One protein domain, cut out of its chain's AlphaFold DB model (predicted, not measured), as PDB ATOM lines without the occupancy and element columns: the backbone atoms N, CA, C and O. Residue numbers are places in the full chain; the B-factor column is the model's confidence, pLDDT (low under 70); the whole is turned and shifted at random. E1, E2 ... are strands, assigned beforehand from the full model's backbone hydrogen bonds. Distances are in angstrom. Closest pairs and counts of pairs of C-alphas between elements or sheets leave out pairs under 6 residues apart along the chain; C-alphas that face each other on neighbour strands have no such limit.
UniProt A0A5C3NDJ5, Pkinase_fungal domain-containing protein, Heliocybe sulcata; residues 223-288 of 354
ATOM      1  N   LYS A 223     190.249 158.295 142.501       85.38
ATOM      2  CA  LYS A 223     189.750 159.624 142.130       85.38
ATOM      3  C   LYS A 223     190.180 160.670 143.124       85.38
ATOM      4  O   LYS A 223     190.021 160.501 144.329       85.38
ATOM      5  N   GLN A 224     190.670 161.789 142.616       82.94
ATOM      6  CA  GLN A 224     191.008 162.926 143.449       82.94
ATOM      7  C   GLN A 224     189.758 163.789 143.691       82.94
ATOM      8  O   GLN A 224     188.949 164.025 142.794       82.94
ATOM      9  N   ILE A 225     189.596 164.278 144.917       85.19
ATOM     10  CA  ILE A 225     188.536 165.203 145.324       85.19
ATOM     11  C   ILE A 225     189.136 166.356 146.138       85.19
ATOM     12  O   ILE A 225     190.198 166.215 146.742       85.19
ATOM     13  N   ILE A 226     188.438 167.493 146.182       83.12
ATOM     14  CA  ILE A 226     188.757 168.594 147.101       83.12
ATOM     15  C   ILE A 226     187.708 168.604 148.206       83.12
ATOM     16  O   ILE A 226     186.515 168.762 147.942       83.12
ATOM     17  N   GLU A 227     188.157 168.481 149.449       82.94
ATOM     18  CA  GLU A 227     187.325 168.623 150.638       82.94
ATOM     19  C   GLU A 227     188.000 169.624 151.579       82.94
ATOM     20  O   GLU A 227     189.165 169.471 151.925       82.94
ATOM     21  N   GLN A 228     187.281 170.685 151.966       83.75
ATOM     22  CA  GLN A 228     187.805 171.735 152.858       83.75
ATOM     23  C   GLN A 228     189.145 172.346 152.383       83.75
ATOM     24  O   GLN A 228     190.053 172.556 153.184       83.75
ATOM     25  N   ASP A 229     189.265 172.623 151.080       79.81
ATOM     26  CA  ASP A 229     190.481 173.141 150.423       79.81
ATOM     27  C   ASP A 229     191.713 172.215 150.516       79.81
ATOM     28  O   ASP A 229     192.839 172.644 150.254       79.81
ATOM     29  N   GLN A 230     191.514 170.935 150.848       78.06
ATOM     30  CA  GLN A 230     192.552 169.907 150.842       78.06
ATOM     31  C   GLN A 230     192.268 168.844 149.784       78.06
ATOM     32  O   GLN A 230     191.122 168.455 149.551       78.06
ATOM     33  N   ILE A 231     193.339 168.366 149.154       79.56
ATOM     34  CA  ILE A 231     193.290 167.218 148.251       79.56
ATOM     35  C   ILE A 231     193.043 165.960 149.087       79.56
ATOM     36  O   ILE A 231     193.725 165.713 150.081       79.56
ATOM     37  N   CYS A 232     192.058 165.171 148.679       86.44
ATOM     38  CA  CYS A 232     191.774 163.839 149.198       86.44
ATOM     39  C   CYS A 232     191.599 162.874 148.024       86.44
ATOM     40  O   CYS A 232     191.297 163.292 146.908       86.44
ATOM     41  N   TYR A 233     191.736 161.579 148.285       88.00
ATOM     42  CA  TYR A 233     191.514 160.532 147.296       88.00
ATOM     43  C   TYR A 233     190.337 159.651 147.703       88.00
ATOM     44  O   TYR A 233     190.104 159.387 148.887       88.00
ATOM     45  N   VAL A 234     189.600 159.190 146.703       91.75
ATOM     46  CA  VAL A 234     188.556 158.180 146.801       91.75
ATOM     47  C   VAL A 234     189.035 156.956 146.041       91.75
ATOM     48  O   VAL A 234     189.240 157.031 144.835       91.75
ATOM     49  N   TYR A 235     189.194 155.849 146.754       92.19
ATOM     50  CA  TYR A 235     189.535 154.545 146.200       92.19
ATOM     51  C   TYR A 235     188.265 153.718 146.049       92.19
ATOM     52  O   TYR A 235     187.479 153.606 146.994       92.19
ATOM     53  N   GLN A 236     188.074 153.120 144.884       91.69
ATOM     54  CA  GLN A 236     187.029 152.154 144.606       91.69
ATOM     55  C   GLN A 236     187.630 150.748 144.694       91.69
ATOM     56  O   GLN A 236     188.469 150.355 143.901       91.69
ATOM     57  N   LEU A 237     187.196 149.967 145.678       90.19
ATOM     58  CA  LEU A 237     187.614 148.575 145.833       90.19
ATOM     59  C   LEU A 237     186.385 147.693 145.657       90.19
ATOM     60  O   LEU A 237     185.543 147.602 146.557       90.19
ATOM     61  N   LYS A 238     186.266 147.045 144.494       86.12
ATOM     62  CA  LYS A 238     185.085 146.254 144.112       86.12
ATOM     63  C   LYS A 238     183.810 147.110 144.193       86.12
ATOM     64  O   LYS A 238     183.600 147.978 143.354       86.12
ATOM     65  N   ASN A 239     182.977 146.887 145.211       87.94
ATOM     66  CA  ASN A 239     181.715 147.608 145.422       87.94
ATOM     67  C   ASN A 239     181.779 148.620 146.582       87.94
ATOM     68  O   ASN A 239     180.750 149.191 146.944       87.94
ATOM     69  N   CYS A 240     182.954 148.812 147.183       92.06
ATOM     70  CA  CYS A 240     183.178 149.703 148.317       92.06
ATOM     71  C   CYS A 240     183.966 150.940 147.885       92.06
ATOM     72  O   CYS A 240     184.800 150.879 146.982       92.06
ATOM     73  N   PHE A 241     183.731 152.057 148.571       94.62
ATOM     74  CA  PHE A 241     184.411 153.322 148.310       94.62
ATOM     75  C   PHE A 241     185.063 153.827 149.589       94.62
ATOM     76  O   PHE A 241     184.406 153.944 150.623       94.62
ATOM     77  N   PHE A 242     186.345 154.164 149.515       95.06
ATOM     78  CA  PHE A 242     187.139 154.595 150.658       95.06
ATOM     79  C   PHE A 242     187.704 155.983 150.414       95.06
ATOM     80  O   PHE A 242     188.443 156.198 149.459       95.06
ATOM     81  N   LYS A 243     187.388 156.924 151.302       94.81
ATOM     82  CA  LYS A 243     187.955 158.272 151.279       94.81
ATOM     83  C   LYS A 243     189.165 158.352 152.197       94.81
ATOM     84  O   LYS A 243     189.085 157.935 153.354       94.81
ATOM     85  N   THR A 244     190.256 158.940 151.720       93.88
ATOM     86  CA  THR A 244     191.436 159.217 152.545       93.88
ATOM     87  C   THR A 244     191.142 160.262 153.609       93.88
ATOM     88  O   THR A 244     190.556 161.300 153.326       93.88
ATOM     89  N   MET A 245     191.609 160.004 154.827       91.75
ATOM     90  CA  MET A 245     191.580 160.951 155.941       91.75
ATOM     91  C   MET A 245     192.950 161.588 156.171       91.75
ATOM     92  O   MET A 245     193.042 162.785 156.424       91.75
ATOM     93  N   ARG A 246     194.022 160.786 156.112       89.12
ATOM     94  CA  ARG A 246     195.413 161.260 156.171       89.12
ATOM     95  C   ARG A 246     196.394 160.216 155.654       89.12
ATOM     96  O   ARG A 246     196.144 159.015 155.776       89.12
ATOM     97  N   CYS A 247     197.538 160.682 155.161       87.31
ATOM     98  CA  CYS A 247     198.684 159.821 154.880       87.31
ATOM     99  C   CYS A 247     199.299 159.353 156.208       87.31
ATOM    100  O   CYS A 247     199.531 160.162 157.112       87.31
ATOM    101  N   ARG A 248     199.498 158.044 156.361       87.44
ATOM    102  CA  ARG A 248     200.176 157.432 157.515       87.44
ATOM    103  C   ARG A 248     201.640 157.178 157.225       87.44
ATOM    104  O   ARG A 248     202.459 157.374 158.116       87.44
ATOM    105  N   ASP A 249     201.924 156.729 156.015       84.06
ATOM    106  CA  ASP A 249     203.272 156.478 155.544       84.06
ATOM    107  C   ASP A 249     203.314 156.645 154.031       84.06
ATOM    108  O   ASP A 249     202.341 156.347 153.332       84.06
ATOM    109  N   GLU A 250     204.443 157.115 153.536       77.62
ATOM    110  CA  GLU A 250     204.673 157.324 152.119       77.62
ATOM    111  C   GLU A 250     206.086 156.883 151.783       77.62
ATOM    112  O   GLU A 250     207.076 157.401 152.299       77.62
ATOM    113  N   TYR A 251     206.163 155.908 150.888       69.94
ATOM    114  CA  TYR A 251     207.407 155.494 150.286       69.94
ATOM    115  C   TYR A 251     207.509 156.122 148.902       69.94
ATOM    116  O   TYR A 251     206.998 155.583 147.914       69.94
ATOM    117  N   ASP A 252     208.160 157.279 148.873       58.97
ATOM    118  CA  ASP A 252     208.449 158.023 147.657       58.97
ATOM    119  C   ASP A 252     209.608 157.345 146.918       58.97
ATOM    120  O   ASP A 252     210.779 157.418 147.309       58.97
ATOM    121  N   LEU A 253     209.275 156.624 145.852       54.16
ATOM    122  CA  LEU A 253     210.243 156.395 144.798       54.16
ATOM    123  C   LEU A 253     210.282 157.701 144.025       54.16
ATOM    124  O   LEU A 253     209.253 158.098 143.501       54.16
ATOM    125  N   PHE A 254     211.454 158.330 143.933       51.06
ATOM    126  CA  PHE A 254     211.700 159.642 143.310       51.06
ATOM    127  C   PHE A 254     211.147 159.833 141.870       51.06
ATOM    128  O   PHE A 254     211.379 160.864 141.247       51.06
ATOM    129  N   PHE A 255     210.459 158.846 141.299       51.94
ATOM    130  CA  PHE A 255     209.850 158.838 139.983       51.94
ATOM    131  C   PHE A 255     208.401 159.361 140.041       51.94
ATOM    132  O   PHE A 255     207.512 158.748 140.629       51.94
ATOM    133  N   SER A 256     208.185 160.521 139.410       50.00
ATOM    134  CA  SER A 256     206.885 161.014 138.912       50.00
ATOM    135  C   SER A 256     205.702 161.081 139.898       50.00
ATOM    136  O   SER A 256     204.551 161.105 139.470       50.00
ATOM    137  N   GLY A 257     205.944 161.175 141.212       49.62
ATOM    138  CA  GLY A 257     204.874 161.284 142.217       49.62
ATOM    139  C   GLY A 257     204.054 160.000 142.397       49.62
ATOM    140  O   GLY A 257     202.968 160.031 142.985       49.62
ATOM    141  N   ARG A 258     204.569 158.868 141.906       59.28
ATOM    142  CA  ARG A 258     203.973 157.534 142.024       59.28
ATOM    143  C   ARG A 258     204.596 156.828 143.227       59.28
ATOM    144  O   ARG A 258     205.528 156.036 143.108       59.28
ATOM    145  N   ALA A 259     204.107 157.178 144.411       62.38
ATOM    146  CA  ALA A 259     204.584 156.627 145.670       62.38
ATOM    147  C   ALA A 259     203.694 155.471 146.132       62.38
ATOM    148  O   ALA A 259     202.487 155.468 145.902       62.38
ATOM    149  N   THR A 260     204.282 154.511 146.842       74.19
ATOM    150  CA  THR A 260     203.468 153.603 147.652       74.19
ATOM    151  C   THR A 260     203.034 154.324 148.900       74.19
ATOM    152  O   THR A 260     203.868 154.856 149.633       74.19
ATOM    153  N   ARG A 261     201.732 154.313 149.157       83.75
ATOM    154  CA  ARG A 261     201.142 155.091 150.236       83.75
ATOM    155  C   ARG A 261     200.336 154.200 151.150       83.75
ATOM    156  O   ARG A 261     199.650 153.271 150.732       83.75
ATOM    157  N   VAL A 262     200.424 154.504 152.431       88.75
ATOM    158  CA  VAL A 262     199.571 153.925 153.452       88.75
ATOM    159  C   VAL A 262     198.649 155.030 153.922       88.75
ATOM    160  O   VAL A 262     199.079 155.998 154.546       88.75
ATOM    161  N   TRP A 263     197.369 154.880 153.627       92.69
ATOM    162  CA  TRP A 263     196.339 155.836 153.983       92.69
ATOM    163  C   TRP A 263     195.559 155.342 155.190       92.69
ATOM    164  O   TRP A 263     195.199 154.170 155.281       92.69
ATOM    165  N   GLU A 264     195.232 156.253 156.099       95.19
ATOM    166  CA  GLU A 264     194.041 156.069 156.921       95.19
ATOM    167  C   GLU A 264     192.834 156.485 156.090       95.19
ATOM    168  O   GLU A 264     192.806 157.596 155.554       95.19
ATOM    169  N   VAL A 265     191.858 155.592 155.976       95.62
ATOM    170  CA  VAL A 265     190.668 155.774 155.146       95.62
ATOM    171  C   VAL A 265     189.396 155.513 155.936       95.62
ATOM    172  O   VAL A 265     189.403 154.825 156.960       95.62
ATOM    173  N   ILE A 266     188.283 156.026 155.425       96.00
ATOM    174  CA  ILE A 266     186.949 155.716 155.922       96.00
ATOM    175  C   ILE A 266     186.021 155.366 154.764       96.00
ATOM    176  O   ILE A 266     186.106 155.964 153.690       96.00
ATOM    177  N   GLU A 267     185.140 154.394 154.978       95.88
ATOM    178  CA  GLU A 267     184.179 153.979 153.959       95.88
ATOM    179  C   GLU A 267     183.090 155.046 153.764       95.88
ATOM    180  O   GLU A 267     182.538 155.602 154.725       95.88
ATOM    181  N   ILE A 268     182.788 155.345 152.506       95.88
ATOM    182  CA  ILE A 268     181.820 156.357 152.075       95.88
ATOM    183  C   ILE A 268     180.761 155.729 151.172       95.88
ATOM    184  O   ILE A 268     180.940 154.636 150.640       95.88
ATOM    185  N   LYS A 269     179.625 156.413 151.004       93.81
ATOM    186  CA  LYS A 269     178.486 155.868 150.248       93.81
ATOM    187  C   LYS A 269     178.781 155.641 148.772       93.81
ATOM    188  O   LYS A 269     178.181 154.755 148.169       93.81
ATOM    189  N   GLY A 270     179.636 156.463 148.178       90.31
ATOM    190  CA  GLY A 270     180.010 156.293 146.788       90.31
ATOM    191  C   GLY A 270     180.843 157.431 146.241       90.31
ATOM    192  O   GLY A 270     181.063 158.449 146.887       90.31
ATOM    193  N   ASN A 271     181.244 157.284 144.985       80.69
ATOM    194  CA  ASN A 271     182.095 158.257 144.313       80.69
ATOM    195  C   ASN A 271     181.487 159.676 144.192       80.69
ATOM    196  O   ASN A 271     182.211 160.663 144.128       80.69
ATOM    197  N   HIS A 272     180.156 159.792 144.152       82.75
ATOM    198  CA  HIS A 272     179.455 161.083 144.062       82.75
ATOM    199  C   HIS A 272     178.895 161.573 145.405       82.75
ATOM    200  O   HIS A 272     178.475 162.723 145.507       82.75
ATOM    201  N   ASP A 273     178.880 160.711 146.424       88.88
ATOM    202  CA  ASP A 273     178.437 161.031 147.782       88.88
ATOM    203  C   ASP A 273     179.538 160.608 148.759       88.88
ATOM    204  O   ASP A 273     179.605 159.467 149.221       88.88
ATOM    205  N   THR A 274     180.406 161.569 149.072       89.50
ATOM    206  CA  THR A 274     181.565 161.394 149.953       89.50
ATOM    207  C   THR A 274     181.200 161.386 151.439       89.50
ATOM    208  O   THR A 274     182.093 161.427 152.296       89.50
ATOM    209  N   SER A 275     179.904 161.329 151.773       92.94
ATOM    210  CA  SER A 275     179.471 161.155 153.155       92.94
ATOM    211  C   SER A 275     179.786 159.746 153.656       92.94
ATOM    212  O   SER A 275     179.578 158.738 152.976       92.94
ATOM    213  N   THR A 276     180.309 159.699 154.879       94.88
ATOM    214  CA  THR A 276     180.676 158.471 155.583       94.88
ATOM    215  C   THR A 276     179.480 157.534 155.724       94.88
ATOM    216  O   THR A 276     178.372 157.968 156.060       94.88
ATOM    217  N   LEU A 277     179.708 156.239 155.500       93.88
ATOM    218  CA  LEU A 277     178.685 155.230 155.741       93.88
ATOM    219  C   LEU A 277     178.342 155.138 157.238       93.88
ATOM    220  O   LEU A 277     179.240 155.185 158.084       93.88
ATOM    221  N   PRO A 278     177.056 154.988 157.608       93.06
ATOM    222  CA  PRO A 278     176.671 154.823 159.006       93.06
ATOM    223  C   PRO A 278     177.394 153.635 159.656       93.06
ATOM    224  O   PRO A 278     177.265 152.502 159.206       93.06
ATOM    225  N   GLY A 279     178.140 153.896 160.734       92.56
ATOM    226  CA  GLY A 279     178.886 152.869 161.472       92.56
ATOM    227  C   GLY A 279     180.271 152.528 160.912       92.56
ATOM    228  O   GLY A 279     180.962 151.715 161.529       92.56
ATOM    229  N   ALA A 280     180.698 153.157 159.809       93.12
ATOM    230  CA  ALA A 280     182.025 152.949 159.238       93.12
ATOM    231  C   ALA A 280     183.128 153.216 160.274       93.12
ATOM    232  O   ALA A 280     183.109 154.224 160.984       93.12
ATOM    233  N   GLN A 281     184.090 152.297 160.351       93.31
ATOM    234  CA  GLN A 281     185.265 152.420 161.210       93.31
ATOM    235  C   GLN A 281     186.479 152.848 160.376       93.31
ATOM    236  O   GLN A 281     186.586 152.442 159.214       93.31
ATOM    237  N   PRO A 282     187.413 153.631 160.948       94.50
ATOM    238  CA  PRO A 282     188.682 153.919 160.295       94.50
ATOM    239  C   PRO A 282     189.406 152.625 159.915       94.50
ATOM    240  O   PRO A 282     189.501 151.694 160.714       94.50
ATOM    241  N   SER A 283     189.911 152.579 158.689       94.31
ATOM    242  CA  SER A 283     190.667 151.455 158.137       94.31
ATOM    243  C   SER A 283     191.998 151.943 157.572       94.31
ATOM    244  O   SER A 283     192.224 153.143 157.412       94.31
ATOM    245  N   VAL A 284     192.894 151.004 157.275       93.56
ATOM    246  CA  VAL A 284     194.157 151.294 156.593       93.56
ATOM    247  C   VAL A 284     194.073 150.771 155.167       93.56
ATOM    248  O   VAL A 284     193.791 149.593 154.966       93.56
ATOM    249  N   LEU A 285     194.338 151.639 154.194       92.88
ATOM    250  CA  LEU A 285     194.460 151.281 152.786       92.88
ATOM    251  C   LEU A 285     195.930 151.353 152.387       92.88
ATOM    252  O   LEU A 285     196.614 152.330 152.691       92.88
ATOM    253  N   ARG A 286     196.417 150.307 151.721       89.25
ATOM    254  CA  ARG A 286     197.756 150.275 151.132       89.25
ATOM    255  C   ARG A 286     197.611 150.430 149.625       89.25
ATOM    256  O   ARG A 286     197.129 149.516 148.967       89.25
ATOM    257  N   ASP A 287     198.022 151.583 149.128       85.06
ATOM    258  CA  ASP A 287     198.158 151.874 147.707       85.06
ATOM    259  C   ASP A 287     199.564 151.435 147.287       85.06
ATOM    260  O   ASP A 287     200.566 152.047 147.675       85.06
ATOM    261  N   VAL A 288     199.646 150.286 146.615       77.56
ATOM    262  CA  VAL A 288     200.900 149.608 146.274       77.56
ATOM    263  C   VAL A 288     200.950 149.287 144.792       77.56
ATOM    264  O   VAL A 288     199.997 148.782 144.213       77.56
TER     265      VAL A 288
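What this domain is: This is residues 223 to 288 of the 354 residues of the protein "Pkinase_fungal domain-containing protein" of Heliocybe sulcata (UniProt A0A5C3NDJ5). One strongly twisted antiparallel sheet is built on a long hairpin, E3 and E4, whose two strands both bend sharply part of the way along. E2 pairs with the first part of E3 and leads out to the E1 and E2 hairpin at one side, while on the far side of E4 the short strands E6 and E5 pair with different parts of it. The printed part has 66 residues with no named helix and six named strands, E1 to E6 in chain order; the sheet is branched at E4, and the class is all strand. E1 to E5 form a meander, each strand the antiparallel neighbour of the one before. The whole is compact, with a radius of gyration of the C-alphas of 12.1 A, and elongated, with spans of 38 by 23 by 20 A.

Where its parts are: E4 is residues 260 to 270, 23.6 A from first to last C-alpha, and bends by 74 degrees at residue 264. E3, residues 240 to 251, is the longest strand by residues, 25.0 A from first to last C-alpha, and bends by 85 degrees at residue 246. E2 is residues 230 to 237, 22.5 A long. E1 is residues 223 to 227, with C-alpha 223 at (189.750, 159.624, 142.130). E5 is residues 273 to 276, and E6 is residues 283 to 287, with C-alpha 287 at (198.158, 151.874, 147.707).

How they stand to each other: E4 has E3 on one side, and E5 and E6 on the other side. E3 and E4 are a hairpin, antiparallel at 162 degrees; N 248 and O 262 are 2.8 A apart, within hydrogen-bond range. E6 is antiparallel to E4 at 124 degrees and pairs with residues 261 to 265, with N 263 and O 285 2.8 A apart. E5 pairs with residues 268 to 270 of E4 as its antiparallel hairpin partner, with N 269 and O 275 3.0 A apart. On the other side of E3 from E4 is E2, a hairpin with E3, antiparallel at 119 degrees, with N 235 and O 242 2.8 A apart. The pairing of E2 is staggered, its residues 230 to 234 pairing with E1 and 234 to 237 with E3. E1 and E2 are a hairpin, antiparallel at 141 degrees, with N 225 and O 232 2.8 A apart. E1 is an edge strand and is apart from E4, E5 and E6.

The domain as a whole: The two C-alphas farthest apart are those of Phe 254 and Pro 278, at 38.7 A. The printed part has no cut and no long link; the links from E1 to E2, E2 to E3 and E4 to E5 are tight, while those from E3 to E4 and E5 to E6 are short. The mean pLDDT of the printed part is 84.5, and residues 251 to 259, of which 251 belongs to E3, are under 70.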